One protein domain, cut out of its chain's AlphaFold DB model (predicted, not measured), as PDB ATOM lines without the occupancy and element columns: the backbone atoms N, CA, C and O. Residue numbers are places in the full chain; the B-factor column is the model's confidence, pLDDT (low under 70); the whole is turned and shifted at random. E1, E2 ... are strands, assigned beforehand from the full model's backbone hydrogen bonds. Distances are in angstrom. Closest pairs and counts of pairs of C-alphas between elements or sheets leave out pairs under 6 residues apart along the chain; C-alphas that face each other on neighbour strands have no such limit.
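Overview. This is residues 3 to 54 of the 259 residues of the protein "PKS_DH domain-containing protein" of Zopfia rhizophila CBS 207.26 (UniProt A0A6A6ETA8). This is one narrow, twisted sheet of three long strands laid side by side, E1, E2 and E3, with E2 in the middle and E3 bending along its length. Before the sheet, residues 3 to 18 make a long stretch with no named element, which starts beside E3, loops out past one end of the sheet and comes back to enter E1 at the other edge. The printed part has 52 residues with three named strands, in the order E1, E2, E3 both along the chain and across the sheet, all antiparallel, and no named helix; the class is all strand. The whole is loose, with a radius of gyration of the C-alphas of 13.3 A, and elongated, spanning 44 by 23 by 13 A.

Along the chain. Begin at C-alpha 3, at (182.031, 165.504, 193.918), and go through residues 3 to 18, whose C-alphas lie 9 to 21 A from the mean of all C-alphas. Find C-alpha 19 at (169.812, 177.550, 197.592); there E1 begins, residues 19 to 27, 26.4 A from first to last C-alpha. Next comes E2, residues 32 to 40, 24.7 A long in the same measure. Then look for E3, residues 46 to 54, which is 20.5 A from first to last C-alpha, bends by 62 degrees at residue 50, and ends with C-alpha 54 at (173.634, 156.304, 193.946).

Arrangement. The three strands form a meander, each strand the antiparallel neighbour of the one before; E1 and E3 are the edge strands and E2 is the inner strand. E1 and E2 are a hairpin, with 161 degrees between their directions. Look at C-alphas 26 and 33, which face each other at 4.2 A, and at N 21 and O 38, within hydrogen-bond range at 2.8 A. E2 and E3 are also a hairpin, at 158 degrees. Here C-alphas 38 and 49 face each other at 4.5 A; N 35 and O 53, at 2.8 A, and N 50 and O 37, at 2.9 A, are within hydrogen-bond range.

Size, cuts and confidence. The two C-alphas farthest apart are those of Pro 12 and Pro 29, at 44.8 A, while those of Val 3 and Leu 54, the first and last printed, are 12.5 A apart. The links E1 to E2, with 4 residues, and E2 to E3, with 5, are both tight. The C-alphas of the sheet lie up to 5.2 A off its best plane. The printed part has no cut from residue 3 to residue 54. In the B-factor column the mean pLDDT of the printed part is 94.0, and no printed residue is under 70.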
ATOM      1  N   VAL A   3     182.099 164.055 193.705       92.06
ATOM      2  CA  VAL A   3     182.031 165.504 193.918       92.06
ATOM      3  C   VAL A   3     183.034 166.147 192.978       92.06
ATOM      4  O   VAL A   3     184.245 166.002 193.152       92.06
ATOM      5  N   HIS A   4     182.528 166.823 191.952       88.00
ATOM      6  CA  HIS A   4     183.351 167.377 190.879       88.00
ATOM      7  C   HIS A   4     183.420 168.906 190.916       88.00
ATOM      8  O   HIS A   4     184.370 169.475 190.375       88.00
ATOM      9  N   LYS A   5     182.485 169.580 191.604       89.94
ATOM     10  CA  LYS A   5     182.563 171.023 191.869       89.94
ATOM     11  C   LYS A   5     182.242 171.361 193.324       89.94
ATOM     12  O   LYS A   5     181.296 170.808 193.885       89.94
ATOM     13  N   PRO A   6     182.992 172.288 193.943       90.44
ATOM     14  CA  PRO A   6     182.761 172.668 195.327       90.44
ATOM     15  C   PRO A   6     181.469 173.476 195.482       90.44
ATOM     16  O   PRO A   6     181.052 174.196 194.576       90.44
ATOM     17  N   VAL A   7     180.886 173.408 196.676       90.75
ATOM     18  CA  VAL A   7     179.911 174.389 197.164       90.75
ATOM     19  C   VAL A   7     180.662 175.331 198.097       90.75
ATOM     20  O   VAL A   7     181.281 174.879 199.058       90.75
ATOM     21  N   ILE A   8     180.621 176.633 197.821       90.12
ATOM     22  CA  ILE A   8     181.261 177.651 198.661       90.12
ATOM     23  C   ILE A   8     180.159 178.450 199.342       90.12
ATOM     24  O   ILE A   8     179.408 179.156 198.667       90.12
ATOM     25  N   ALA A   9     180.053 178.322 200.665       89.81
ATOM     26  CA  ALA A   9     179.097 179.096 201.445       89.81
ATOM     27  C   ALA A   9     179.425 180.594 201.340       89.81
ATOM     28  O   ALA A   9     180.560 181.009 201.584       89.81
ATOM     29  N   GLN A  10     178.439 181.404 200.971       88.44
ATOM     30  CA  GLN A  10     178.588 182.855 200.896       88.44
ATOM     31  C   GLN A  10     178.352 183.473 202.278       88.44
ATOM     32  O   GLN A  10     177.330 183.217 202.915       88.44
ATOM     33  N   VAL A  11     179.320 184.264 202.751       85.88
ATOM     34  CA  VAL A  11     179.274 184.933 204.059       85.88
ATOM     35  C   VAL A  11     179.608 186.423 203.879       85.88
ATOM     36  O   VAL A  11     180.733 186.733 203.477       85.88
ATOM     37  N   PRO A  12     178.677 187.354 204.180       89.12
ATOM     38  CA  PRO A  12     177.301 187.108 204.628       89.12
ATOM     39  C   PRO A  12     176.450 186.413 203.545       89.12
ATOM     40  O   PRO A  12     176.807 186.474 202.365       89.12
ATOM     41  N   PRO A  13     175.351 185.737 203.926       86.06
ATOM     42  CA  PRO A  13     174.457 185.115 202.955       86.06
ATOM     43  C   PRO A  13     173.859 186.172 202.005       86.06
ATOM     44  O   PRO A  13     173.625 187.306 202.438       86.06
ATOM     45  N   PRO A  14     173.597 185.826 200.729       88.69
ATOM     46  CA  PRO A  14     172.897 186.704 199.792       88.69
ATOM     47  C   PRO A  14     171.494 187.059 200.291       88.69
ATOM     48  O   PRO A  14     170.900 186.285 201.041       88.69
ATOM     49  N   GLU A  15     170.947 188.184 199.823       89.31
ATOM     50  CA  GLU A  15     169.592 188.638 200.179       89.31
ATOM     51  C   GLU A  15     168.528 187.579 199.854       89.31
ATOM     52  O   GLU A  15     167.719 187.232 200.711       89.31
ATOM     53  N   ASP A  16     168.615 186.974 198.667       88.38
ATOM     54  CA  ASP A  16     167.714 185.899 198.236       88.38
ATOM     55  C   ASP A  16     168.068 184.526 198.834       88.38
ATOM     56  O   ASP A  16     167.404 183.535 198.539       88.38
ATOM     57  N   GLY A  17     169.115 184.434 199.657       91.12
ATOM     58  CA  GLY A  17     169.666 183.182 200.169       91.12
ATOM     59  C   GLY A  17     170.554 182.428 199.170       91.12
ATOM     60  O   GLY A  17     170.673 182.773 197.995       91.12
ATOM     61  N   GLN A  18     171.218 181.376 199.658       94.00
ATOM     62  CA  GLN A  18     171.998 180.442 198.841       94.00
ATOM     63  C   GLN A  18     171.289 179.085 198.825       94.00
ATOM     64  O   GLN A  18     171.289 178.376 199.831       94.00
ATOM     65  N   HIS A  19     170.674 178.730 197.693       94.69
ATOM     66  CA  HIS A  19     169.812 177.550 197.592       94.69
ATOM     67  C   HIS A  19     170.555 176.345 197.024       94.69
ATOM     68  O   HIS A  19     171.158 176.404 195.952       94.69
ATOM     69  N   MET A  20     170.457 175.230 197.744       95.12
ATOM     70  CA  MET A  20     170.931 173.916 197.320       95.12
ATOM     71  C   MET A  20     169.725 173.006 197.097       95.12
ATOM     72  O   MET A  20     168.859 172.889 197.962       95.12
ATOM     73  N   GLN A  21     169.692 172.333 195.954       96.25
ATOM     74  CA  GLN A  21     168.687 171.345 195.600       96.25
ATOM     75  C   GLN A  21     169.327 169.956 195.541       96.25
ATOM     76  O   GLN A  21     170.382 169.765 194.935       96.25
ATOM     77  N   MET A  22     168.652 168.979 196.144       96.38
ATOM     78  CA  MET A  22     168.910 167.562 195.918       96.38
ATOM     79  C   MET A  22     167.761 166.990 195.090       96.38
ATOM     80  O   MET A  22     166.608 167.044 195.513       96.38
ATOM     81  N   GLU A  23     168.076 166.432 193.927       96.75
ATOM     82  CA  GLU A  23     167.126 165.689 193.098       96.75
ATOM     83  C   GLU A  23     167.383 164.189 193.254       96.75
ATOM     84  O   GLU A  23     168.536 163.753 193.242       96.75
ATOM     85  N   ALA A  24     166.314 163.408 193.405       97.88
ATOM     86  CA  ALA A  24     166.373 161.964 193.584       97.88
ATOM     87  C   ALA A  24     165.456 161.264 192.573       97.88
ATOM     88  O   ALA A  24     164.258 161.543 192.523       97.88
ATOM     89  N   HIS A  25     166.009 160.336 191.792       98.00
ATOM     90  CA  HIS A  25     165.266 159.525 190.829       98.00
ATOM     91  C   HIS A  25     165.357 158.044 191.205       98.00
ATOM     92  O   HIS A  25     166.430 157.442 191.126       98.00
ATOM     93  N   ALA A  26     164.230 157.457 191.608       98.12
ATOM     94  CA  ALA A  26     164.153 156.064 192.035       98.12
ATOM     95  C   ALA A  26     163.870 155.114 190.857       98.12
ATOM     96  O   ALA A  26     162.902 155.291 190.120       98.12
ATOM     97  N   ASP A  27     164.689 154.073 190.724       97.62
ATOM     98  CA  ASP A  27     164.474 152.911 189.859       97.62
ATOM     99  C   ASP A  27     164.099 151.720 190.756       97.62
ATOM    100  O   ASP A  27     164.958 151.018 191.299       97.62
ATOM    101  N   LEU A  28     162.790 151.536 190.974       95.00
ATOM    102  CA  LEU A  28     162.267 150.512 191.885       95.00
ATOM    103  C   LEU A  28     162.643 149.081 191.462       95.00
ATOM    104  O   LEU A  28     163.050 148.322 192.341       95.00
ATOM    105  N   PRO A  29     162.568 148.691 190.169       96.44
ATOM    106  CA  PRO A  29     163.029 147.373 189.731       96.44
ATOM    107  C   PRO A  29     164.497 147.079 190.050       96.44
ATOM    108  O   PRO A  29     164.829 145.932 190.341       96.44
ATOM    109  N   LYS A  30     165.377 148.089 189.992       95.31
ATOM    110  CA  LYS A  30     166.796 147.925 190.347       95.31
ATOM    111  C   LYS A  30     167.080 148.068 191.841       95.31
ATOM    112  O   LYS A  30     168.154 147.669 192.278       95.31
ATOM    113  N   GLY A  31     166.156 148.639 192.612       96.25
ATOM    114  CA  GLY A  31     166.402 148.974 194.014       96.25
ATOM    115  C   GLY A  31     167.449 150.079 194.170       96.25
ATOM    116  O   GLY A  31     168.266 150.038 195.091       96.25
ATOM    117  N   GLU A  32     167.444 151.060 193.266       97.94
ATOM    118  CA  GLU A  32     168.436 152.134 193.236       97.94
ATOM    119  C   GLU A  32     167.778 153.518 193.209       97.94
ATOM    120  O   GLU A  32     166.708 153.707 192.632       97.94
ATOM    121  N   VAL A  33     168.432 154.515 193.809       98.38
ATOM    122  CA  VAL A  33     168.030 155.926 193.732       98.38
ATOM    123  C   VAL A  33     169.226 156.762 193.299       98.38
ATOM    124  O   VAL A  33     170.205 156.896 194.037       98.38
ATOM    125  N   ALA A  34     169.153 157.328 192.097       98.31
ATOM    126  CA  ALA A  34     170.156 158.256 191.595       98.31
ATOM    127  C   ALA A  34     169.947 159.635 192.232       98.31
ATOM    128  O   ALA A  34     168.833 160.156 192.224       98.31
ATOM    129  N   LEU A  35     171.013 160.216 192.776       98.19
ATOM    130  CA  LEU A  35     171.011 161.516 193.442       98.19
ATOM    131  C   LEU A  35     171.823 162.530 192.637       98.19
ATOM    132  O   LEU A  35     172.907 162.204 192.151       98.19
ATOM    133  N   SER A  36     171.343 163.768 192.559       97.50
ATOM    134  CA  SER A  36     172.101 164.922 192.056       97.50
ATOM    135  C   SER A  36     172.044 166.075 193.052       97.50
ATOM    136  O   SER A  36     170.972 166.379 193.572       97.50
ATOM    137  N   PHE A  37     173.180 166.733 193.287       97.19
ATOM    138  CA  PHE A  37     173.312 167.869 194.205       97.19
ATOM    139  C   PHE A  37     173.690 169.128 193.430       97.19
ATOM    140  O   PHE A  37     174.731 169.167 192.778       97.19
ATOM    141  N   ARG A  38     172.852 170.165 193.512       96.75
ATOM    142  CA  ARG A  38     172.912 171.332 192.623       96.75
ATOM    143  C   ARG A  38     172.724 172.631 193.398       96.75
ATOM    144  O   ARG A  38     171.879 172.685 194.285       96.75
ATOM    145  N   SER A  39     173.447 173.685 193.036       96.06
ATOM    146  CA  SER A  39     173.066 175.051 193.405       96.06
ATOM    147  C   SER A  39     171.998 175.543 192.440       96.06
ATOM    148  O   SER A  39     172.135 175.389 191.221       96.06
ATOM    149  N   VAL A  40     170.955 176.167 192.973       95.69
ATOM    150  CA  VAL A  40     169.857 176.740 192.191       95.69
ATOM    151  C   VAL A  40     169.579 178.174 192.629       95.69
ATOM    152  O   VAL A  40     169.975 178.602 193.711       95.69
ATOM    153  N   THR A  41     168.922 178.947 191.777       93.62
ATOM    154  CA  THR A  41     168.293 180.208 192.181       93.62
ATOM    155  C   THR A  41     167.070 179.929 193.058       93.62
ATOM    156  O   THR A  41     166.604 178.790 193.150       93.62
ATOM    157  N   TRP A  42     166.516 180.966 193.691       91.00
ATOM    158  CA  TRP A  42     165.317 180.833 194.529       91.00
ATOM    159  C   TRP A  42     164.099 180.290 193.756       91.00
ATOM    160  O   TRP A  42     163.252 179.617 194.339       91.00
ATOM    161  N   ASP A  43     164.027 180.533 192.441       91.62
ATOM    162  CA  ASP A  43     163.000 180.016 191.527       91.62
ATOM    163  C   ASP A  43     163.357 178.644 190.917       91.62
ATOM    164  O   ASP A  43     162.644 178.141 190.050       91.62
ATOM    165  N   GLY A  44     164.442 178.009 191.375       91.25
ATOM    166  CA  GLY A  44     164.805 176.635 191.015       91.25
ATOM    167  C   GLY A  44     165.603 176.485 189.718       91.25
ATOM    168  O   GLY A  44     165.821 175.362 189.261       91.25
ATOM    169  N   LYS A  45     166.076 177.577 189.110       94.31
ATOM    170  CA  LYS A  45     166.941 177.507 187.926       94.31
ATOM    171  C   LYS A  45     168.341 177.041 188.322       94.31
ATOM    172  O   LYS A  45     168.954 177.589 189.235       94.31
ATOM    173  N   LEU A  46     168.867 176.058 187.594       95.31
ATOM    174  CA  LEU A  46     170.212 175.524 187.805       95.31
ATOM    175  C   LEU A  46     171.285 176.618 187.683       95.31
ATOM    176  O   LEU A  46     171.368 177.298 186.659       95.31
ATOM    177  N   ILE A  47     172.116 176.742 188.717       94.50
ATOM    178  CA  ILE A  47     173.324 177.575 188.735       94.50
ATOM    179  C   ILE A  47     174.549 176.696 188.511       94.50
ATOM    180  O   ILE A  47     175.373 176.998 187.654       94.50
ATOM    181  N   GLU A  48     174.674 175.624 189.294       95.12
ATOM    182  CA  GLU A  48     175.853 174.766 189.269       95.12
ATOM    183  C   GLU A  48     175.507 173.335 189.681       95.12
ATOM    184  O   GLU A  48     174.697 173.121 190.581       95.12
ATOM    185  N   ASP A  49     176.132 172.362 189.024       95.62
ATOM    186  CA  ASP A  49     176.034 170.944 189.370       95.62
ATOM    187  C   ASP A  49     177.287 170.535 190.150       95.62
ATOM    188  O   ASP A  49     178.410 170.787 189.712       95.62
ATOM    189  N   HIS A  50     177.111 169.978 191.348       95.19
ATOM    190  CA  HIS A  50     178.222 169.739 192.277       95.19
ATOM    191  C   HIS A  50     178.678 168.288 192.297       95.19
ATOM    192  O   HIS A  50     179.869 168.001 192.476       95.19
ATOM    193  N   GLY A  51     177.735 167.362 192.152       96.12
ATOM    194  CA  GLY A  51     178.020 165.954 192.338       96.12
ATOM    195  C   GLY A  51     176.804 165.051 192.253       96.12
ATOM    196  O   GLY A  51     175.654 165.487 192.342       96.12
ATOM    197  N   HIS A  52     177.098 163.759 192.137       97.38
ATOM    198  CA  HIS A  52     176.097 162.711 192.001       97.38
ATOM    199  C   HIS A  52     176.356 161.559 192.967       97.38
ATOM    200  O   HIS A  52     177.489 161.244 193.350       97.38
ATOM    201  N   GLY A  53     175.273 160.887 193.333       97.44
ATOM    202  CA  GLY A  53     175.288 159.708 194.184       97.44
ATOM    203  C   GLY A  53     174.357 158.629 193.657       97.44
ATOM    204  O   GLY A  53     173.488 158.880 192.828       97.44
ATOM    205  N   LEU A  54     174.539 157.419 194.171       97.94
ATOM    206  CA  LEU A  54     173.634 156.304 193.946       97.94
ATOM    207  C   LEU A  54     173.397 155.646 195.298       97.94
ATOM    208  O   LEU A  54     174.347 155.177 195.928       97.94
TER     209      LEU A  54